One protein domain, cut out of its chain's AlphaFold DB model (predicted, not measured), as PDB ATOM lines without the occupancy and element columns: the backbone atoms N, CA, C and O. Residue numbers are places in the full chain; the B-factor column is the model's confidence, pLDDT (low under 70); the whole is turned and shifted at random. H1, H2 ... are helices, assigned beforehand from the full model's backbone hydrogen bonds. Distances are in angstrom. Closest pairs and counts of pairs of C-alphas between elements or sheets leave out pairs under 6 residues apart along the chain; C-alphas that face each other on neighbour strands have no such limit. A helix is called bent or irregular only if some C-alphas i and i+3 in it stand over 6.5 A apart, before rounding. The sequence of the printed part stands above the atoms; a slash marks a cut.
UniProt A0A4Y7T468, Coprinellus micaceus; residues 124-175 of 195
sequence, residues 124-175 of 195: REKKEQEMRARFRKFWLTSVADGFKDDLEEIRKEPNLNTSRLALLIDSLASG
ATOM      1  N   ARG A 124       7.957   6.591  48.246       78.06
ATOM      2  CA  ARG A 124       6.552   6.496  47.838       78.06
ATOM      3  C   ARG A 124       6.432   5.953  46.426       78.06
ATOM      4  O   ARG A 124       5.571   5.114  46.193       78.06
ATOM      5  N   GLU A 125       7.291   6.402  45.518       84.38
ATOM      6  CA  GLU A 125       7.302   5.899  44.148       84.38
ATOM      7  C   GLU A 125       7.656   4.409  44.117       84.38
ATOM      8  O   GLU A 125       6.946   3.633  43.485       84.38
ATOM      9  N   LYS A 126       8.653   3.978  44.903       87.06
ATOM     10  CA  LYS A 126       8.972   2.552  45.081       87.06
ATOM     11  C   LYS A 126       7.779   1.760  45.619       87.06
ATOM     12  O   LYS A 126       7.386   0.760  45.024       87.06
ATOM     13  N   LYS A 127       7.133   2.241  46.687       87.81
ATOM     14  CA  LYS A 127       5.944   1.589  47.261       87.81
ATOM     15  C   LYS A 127       4.773   1.544  46.276       87.81
ATOM     16  O   LYS A 127       4.046   0.556  46.223       87.81
ATOM     17  N   GLU A 128       4.564   2.596  45.494       87.38
ATOM     18  CA  GLU A 128       3.524   2.637  44.468       87.38
ATOM     19  C   GLU A 128       3.831   1.678  43.314       87.38
ATOM     20  O   GLU A 128       2.938   0.955  42.873       87.38
ATOM     21  N   GLN A 129       5.085   1.610  42.865       91.00
ATOM     22  CA  GLN A 129       5.538   0.643  41.867       91.00
ATOM     23  C   GLN A 129       5.354  -0.795  42.365       91.00
ATOM     24  O   GLN A 129       4.816  -1.618  41.628       91.00
ATOM     25  N   GLU A 130       5.687  -1.091  43.623       93.88
ATOM     26  CA  GLU A 130       5.432  -2.400  44.234       93.88
ATOM     27  C   GLU A 130       3.938  -2.744  44.253       93.88
ATOM     28  O   GLU A 130       3.544  -3.854  43.886       93.88
ATOM     29  N   MET A 131       3.081  -1.796  44.642       93.19
ATOM     30  CA  MET A 131       1.630  -2.001  44.660       93.19
ATOM     31  C   MET A 131       1.073  -2.205  43.247       93.19
ATOM     32  O   MET A 131       0.259  -3.106  43.034       93.19
ATOM     33  N   ARG A 132       1.549  -1.431  42.265       93.69
ATOM     34  CA  ARG A 132       1.207  -1.603  40.846       93.69
ATOM     35  C   ARG A 132       1.685  -2.952  40.318       93.69
ATOM     36  O   ARG A 132       0.933  -3.601  39.600       93.69
ATOM     37  N   ALA A 133       2.878  -3.407  40.690       95.69
ATOM     38  CA  ALA A 133       3.413  -4.703  40.283       95.69
ATOM     39  C   ALA A 133       2.588  -5.859  40.863       95.69
ATOM     40  O   ALA A 133       2.218  -6.779  40.133       95.69
ATOM     41  N   ARG A 134       2.221  -5.787  42.149       96.44
ATOM     42  CA  ARG A 134       1.339  -6.774  42.796       96.44
ATOM     43  C   ARG A 134      -0.039  -6.806  42.149       96.44
ATOM     44  O   ARG A 134      -0.539  -7.887  41.851       96.44
ATOM     45  N   PHE A 135      -0.620  -5.636  41.889       96.69
ATOM     46  CA  PHE A 135      -1.896  -5.531  41.190       96.69
ATOM     47  C   PHE A 135      -1.806  -6.100  39.775       96.69
ATOM     48  O   PHE A 135      -2.632  -6.924  39.406       96.69
ATOM     49  N   ARG A 136      -0.782  -5.719  39.005       96.56
ATOM     50  CA  ARG A 136      -0.554  -6.219  37.648       96.56
ATOM     51  C   ARG A 136      -0.438  -7.737  37.649       96.56
ATOM     52  O   ARG A 136      -1.119  -8.381  36.864       96.56
ATOM     53  N   LYS A 137       0.362  -8.308  38.552       97.00
ATOM     54  CA  LYS A 137       0.501  -9.762  38.695       97.00
ATOM     55  C   LYS A 137      -0.845 -10.419  38.990       97.00
ATOM     56  O   LYS A 137      -1.248 -11.310  38.255       97.00
ATOM     57  N   PHE A 138      -1.549  -9.952  40.019       97.25
ATOM     58  CA  PHE A 138      -2.857 -10.489  40.397       97.25
ATOM     59  C   PHE A 138      -3.870 -10.403  39.251       97.25
ATOM     60  O   PHE A 138      -4.549 -11.380  38.949       97.25
ATOM     61  N   TRP A 139      -3.946  -9.250  38.589       97.38
ATOM     62  CA  TRP A 139      -4.880  -9.020  37.496       97.38
ATOM     63  C   TRP A 139      -4.551  -9.891  36.283       97.38
ATOM     64  O   TRP A 139      -5.448 -10.553  35.776       97.38
ATOM     65  N   LEU A 140      -3.278  -9.988  35.872       95.81
ATOM     66  CA  LEU A 140      -2.875 -10.890  34.787       95.81
ATOM     67  C   LEU A 140      -3.186 -12.350  35.123       95.81
ATOM     68  O   LEU A 140      -3.666 -13.070  34.255       95.81
ATOM     69  N   THR A 141      -2.948 -12.790  36.362       96.75
ATOM     70  CA  THR A 141      -3.300 -14.151  36.784       96.75
ATOM     71  C   THR A 141      -4.809 -14.377  36.739       96.75
ATOM     72  O   THR A 141      -5.241 -15.389  36.206       96.75
ATOM     73  N   SER A 142      -5.616 -13.430  37.226       96.75
ATOM     74  CA  SER A 142      -7.081 -13.530  37.170       96.75
ATOM     75  C   SER A 142      -7.614 -13.535  35.736       96.75
ATOM     76  O   SER A 142      -8.582 -14.232  35.454       96.75
ATOM     77  N   VAL A 143      -6.997 -12.765  34.837       95.06
ATOM     78  CA  VAL A 143      -7.326 -12.771  33.407       95.06
ATOM     79  C   VAL A 143      -6.959 -14.121  32.794       95.06
ATOM     80  O   VAL A 143      -7.791 -14.728  32.132       95.06
ATOM     81  N   ALA A 144      -5.753 -14.629  33.054       94.44
ATOM     82  CA  ALA A 144      -5.308 -15.924  32.545       94.44
ATOM     83  C   ALA A 144      -6.191 -17.087  33.028       94.44
ATOM     84  O   ALA A 144      -6.470 -17.992  32.248       94.44
ATOM     85  N   ASP A 145      -6.652 -17.045  34.281       96.44
ATOM     86  CA  ASP A 145      -7.562 -18.051  34.839       96.44
ATOM     87  C   ASP A 145      -8.933 -18.024  34.142       96.44
ATOM     88  O   ASP A 145      -9.473 -19.069  33.797       96.44
ATOM     89  N   GLY A 146      -9.450 -16.830  33.824       95.12
ATOM     90  CA  GLY A 146     -10.690 -16.677  33.057       95.12
ATOM     91  C   GLY A 146     -10.605 -17.173  31.608       95.12
ATOM     92  O   GLY A 146     -11.608 -17.624  31.071       95.12
ATOM     93  N   PHE A 147      -9.421 -17.127  30.990       93.62
ATOM     94  CA  PHE A 147      -9.183 -17.632  29.629       93.62
ATOM     95  C   PHE A 147      -8.713 -19.092  29.586       93.62
ATOM     96  O   PHE A 147      -8.425 -19.608  28.509       93.62
ATOM     97  N   LYS A 148      -8.580 -19.772  30.729       94.31
ATOM     98  CA  LYS A 148      -8.009 -21.122  30.783       94.31
ATOM     99  C   LYS A 148      -8.776 -22.113  29.902       94.31
ATOM    100  O   LYS A 148      -8.149 -22.818  29.114       94.31
ATOM    101  N   ASP A 149     -10.101 -22.133  30.015       94.56
ATOM    102  CA  ASP A 149     -10.956 -23.054  29.259       94.56
ATOM    103  C   ASP A 149     -10.920 -22.738  27.754       94.56
ATOM    104  O   ASP A 149     -10.731 -23.645  26.943       94.56
ATOM    105  N   ASP A 150     -10.968 -21.453  27.383       91.50
ATOM    106  CA  ASP A 150     -10.833 -20.996  25.992       91.50
ATOM    107  C   ASP A 150      -9.478 -21.414  25.392       91.50
ATOM    108  O   ASP A 150      -9.398 -21.860  24.246       91.50
ATOM    109  N   LEU A 151      -8.392 -21.323  26.173       88.94
ATOM    110  CA  LEU A 151      -7.063 -21.777  25.759       88.94
ATOM    111  C   LEU A 151      -7.000 -23.302  25.576       88.94
ATOM    112  O   LEU A 151      -6.251 -23.794  24.730       88.94
ATOM    113  N   GLU A 152      -7.753 -24.065  26.366       90.62
ATOM    114  CA  GLU A 152      -7.885 -25.511  26.187       90.62
ATOM    115  C   GLU A 152      -8.739 -25.867  24.962       90.62
ATOM    116  O   GLU A 152      -8.454 -26.867  24.303       90.62
ATOM    117  N   GLU A 153      -9.745 -25.061  24.624       91.81
ATOM    118  CA  GLU A 153     -10.577 -25.234  23.431       91.81
ATOM    119  C   GLU A 153      -9.784 -24.986  22.145       91.81
ATOM    120  O   GLU A 153      -9.698 -25.879  21.299       91.81
ATOM    121  N   ILE A 154      -9.088 -23.850  22.037       87.06
ATOM    122  CA  ILE A 154      -8.269 -23.548  20.850       87.06
ATOM    123  C   ILE A 154      -7.134 -24.563  20.650       87.06
ATOM    124  O   ILE A 154      -6.708 -24.800  19.523       87.06
ATOM    125  N   ARG A 155      -6.645 -25.200  21.724       85.44
ATOM    126  CA  ARG A 155      -5.635 -26.270  21.639       85.44
ATOM    127  C   ARG A 155      -6.189 -27.572  21.074       85.44
ATOM    128  O   ARG A 155      -5.421 -28.359  20.526       85.44
ATOM    129  N   LYS A 156      -7.488 -27.822  21.238       91.88
ATOM    130  CA  LYS A 156      -8.163 -29.002  20.685       91.88
ATOM    131  C   LYS A 156      -8.470 -28.826  19.201       91.88
ATOM    132  O   LYS A 156      -8.713 -29.826  18.530       91.88
ATOM    133  N   GLU A 157      -8.448 -27.598  18.680       89.25
ATOM    134  CA  GLU A 157      -8.692 -27.351  17.263       89.25
ATOM    135  C   GLU A 157      -7.542 -27.886  16.392       89.25
ATOM    136  O   GLU A 157      -6.445 -27.322  16.385       89.25
ATOM    137  N   PRO A 158      -7.780 -28.918  15.562       82.38
ATOM    138  CA  PRO A 158      -6.731 -29.513  14.732       82.38
ATOM    139  C   PRO A 158      -6.269 -28.590  13.590       82.38
ATOM    140  O   PRO A 158      -5.288 -28.887  12.915       82.38
ATOM    141  N   ASN A 159      -6.973 -27.477  13.360       83.31
ATOM    142  CA  ASN A 159      -6.704 -26.518  12.286       83.31
ATOM    143  C   ASN A 159      -5.968 -25.255  12.772       83.31
ATOM    144  O   ASN A 159      -5.796 -24.301  11.999       83.31
ATOM    145  N   LEU A 160      -5.564 -25.209  14.046       86.75
ATOM    146  CA  LEU A 160      -4.814 -24.094  14.614       86.75
ATOM    147  C   LEU A 160      -3.306 -24.281  14.368       86.75
ATOM    148  O   LEU A 160      -2.533 -24.622  15.259       86.75
ATOM    149  N   ASN A 161      -2.881 -24.053  13.125       90.00
ATOM    150  CA  ASN A 161      -1.462 -24.074  12.759       90.00
ATOM    151  C   ASN A 161      -0.715 -22.876  13.374       90.00
ATOM    152  O   ASN A 161      -1.303 -21.822  13.621       90.00
ATOM    153  N   THR A 162       0.604 -22.993  13.541       89.31
ATOM    154  CA  THR A 162       1.466 -21.923  14.085       89.31
ATOM    155  C   THR A 162       1.315 -20.589  13.348       89.31
ATOM    156  O   THR A 162       1.278 -19.542  13.985       89.31
ATOM    157  N   SER A 163       1.154 -20.617  12.022       92.00
ATOM    158  CA  SER A 163       0.914 -19.425  11.197       92.00
ATOM    159  C   SER A 163      -0.417 -18.738  11.512       92.00
ATOM    160  O   SER A 163      -0.484 -17.513  11.587       92.00
ATOM    161  N   ARG A 164      -1.477 -19.519  11.738       88.94
ATOM    162  CA  ARG A 164      -2.803 -19.002  12.092       88.94
ATOM    163  C   ARG A 164      -2.820 -18.446  13.512       88.94
ATOM    164  O   ARG A 164      -3.400 -17.389  13.732       88.94
ATOM    165  N   LEU A 165      -2.152 -19.121  14.447       90.00
ATOM    166  CA  LEU A 165      -1.962 -18.620  15.806       90.00
ATOM    167  C   LEU A 165      -1.184 -17.296  15.802       90.00
ATOM    168  O   LEU A 165      -1.589 -16.359  16.480       90.00
ATOM    169  N   ALA A 166      -0.120 -17.189  15.002       92.62
ATOM    170  CA  ALA A 166       0.642 -15.950  14.863       92.62
ATOM    171  C   ALA A 166      -0.222 -14.791  14.334       92.62
ATOM    172  O   ALA A 166      -0.204 -13.714  14.919       92.62
ATOM    173  N   LEU A 167      -1.037 -15.023  13.296       92.75
ATOM    174  CA  LEU A 167      -1.983 -14.018  12.784       92.75
ATOM    175  C   LEU A 167      -3.041 -13.614  13.818       92.75
ATOM    176  O   LEU A 167      -3.415 -12.443  13.890       92.75
ATOM    177  N   LEU A 168      -3.528 -14.567  14.618       90.25
ATOM    178  CA  LEU A 168      -4.472 -14.289  15.698       90.25
ATOM    179  C   LEU A 168      -3.831 -13.382  16.757       90.25
ATOM    180  O   LEU A 168      -4.434 -12.392  17.163       90.25
ATOM    181  N   ILE A 169      -2.598 -13.698  17.166       91.62
ATOM    182  CA  ILE A 169      -1.828 -12.895  18.122       91.62
ATOM    183  C   ILE A 169      -1.607 -11.482  17.577       91.62
ATOM    184  O   ILE A 169      -1.858 -10.521  18.299       91.62
ATOM    185  N   ASP A 170      -1.196 -11.346  16.315       93.06
ATOM    186  CA  ASP A 170      -0.928 -10.048  15.685       93.06
ATOM    187  C   ASP A 170      -2.202  -9.194  15.560       93.06
ATOM    188  O   ASP A 170      -2.212  -8.015  15.911       93.06
ATOM    189  N   SER A 171      -3.329  -9.815  15.191       93.75
ATOM    190  CA  SER A 171      -4.635  -9.141  15.130       93.75
ATOM    191  C   SER A 171      -5.099  -8.648  16.508       93.75
ATOM    192  O   SER A 171      -5.633  -7.545  16.633       93.75
ATOM    193  N   LEU A 172      -4.887  -9.448  17.561       90.12
ATOM    194  CA  LEU A 172      -5.223  -9.077  18.939       90.12
ATOM    195  C   LEU A 172      -4.297  -7.981  19.476       90.12
ATOM    196  O   LEU A 172      -4.765  -7.048  20.132       90.12
ATOM    197  N   ALA A 173      -2.999  -8.070  19.184       90.12
ATOM    198  CA  ALA A 173      -2.014  -7.068  19.572       90.12
ATOM    199  C   ALA A 173      -2.294  -5.718  18.893       90.12
ATOM    200  O   ALA A 173      -2.323  -4.692  19.574       90.12
ATOM    201  N   SER A 174      -2.598  -5.722  17.592       90.38
ATOM    202  CA  SER A 174      -2.971  -4.518  16.839       90.38
ATOM    203  C   SER A 174      -4.247  -3.858  17.384       90.38
ATOM    204  O   SER A 174      -4.321  -2.634  17.488       90.38
ATOM    205  N   GLY A 175      -5.230  -4.650  17.827       84.81
ATOM    206  CA  GLY A 175      -6.442  -4.127  18.464       84.81
ATOM    207  C   GLY A 175      -6.210  -3.488  19.841       84.81
ATOM    208  O   GLY A 175      -6.938  -2.569  20.218       84.81
TER     209      GLY A 175
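This is residues 124 to 175 of the 195 residues of a protein of Coprinellus micaceus (UniProt A0A4Y7T468). The model shows an open hook: the long helix H1 makes the shaft, the short H2 carries on beyond it in a changed direction, and after a turn of loop at residues 157 to 161 the helix H3 folds back alongside, at a distance. No helix touches another, the space between the shaft and the folded-back H3 is empty, and H1 makes most of the length. The printed part has 52 residues with three named helices, in the order H1, H2, H3, and no named strand; its class is all helix. It is extended, with a radius of gyration of the C-alphas of 16.0 A, and the C-alphas span 50 by 23 by 15 A along their three main axes.

Begin at Arg 124, the first printed residue, where H1, residues 124 to 146, sets out with N-to-C direction (-0.53, -0.73, -0.43). Pass Phe 147 and you come to H2, residues 148 to 156, with direction (0.17, -0.54, -0.83); H1 and H2 meet only through their link. Go on to H3, residues 162 to 175, with direction (-0.27, 0.91, 0.32), where the y component has changed sign. H2 and H3 are apart, with no C-alpha of the one within 8 A of the other. H1 and H3 are apart by the same measure. Look at the backbone O and N atoms inside H1, H2 and H3, and you will find every O i to N i+4 pair within hydrogen-bond range. None of the three helices is bent or irregular.

Find C-alpha 124 at (6.552, 6.496, 47.838); from there H1 runs 23 residues to C-alpha 146 at (-10.690, -16.677, 33.057), 32.4 A from first to last C-alpha. H2, 9 residues from Lys 148 to Lys 156, is 12.8 A long by the same measure. H3, 14 residues, begins at C-alpha 162 and covers 20.0 A to C-alpha 175 at (-6.442, -4.127, 18.464).

The two C-alphas farthest apart are those of Arg 124 and Pro 158, at 50.7 A, while the first and last printed C-alphas, of Arg 124 and Gly 175, are 33.8 A apart. Residues 124 to 153 stand free, of which 124 to 146 belong to H1 and 148 to 153 to H2, and residues 169 to 175 of H3 stand free too. The printed part has no cut, and both links, H1 to H2 with 1 residue and H2 to H3 with 5, are tight. The mean pLDDT of the printed part is 91.4, and no printed residue is under 70.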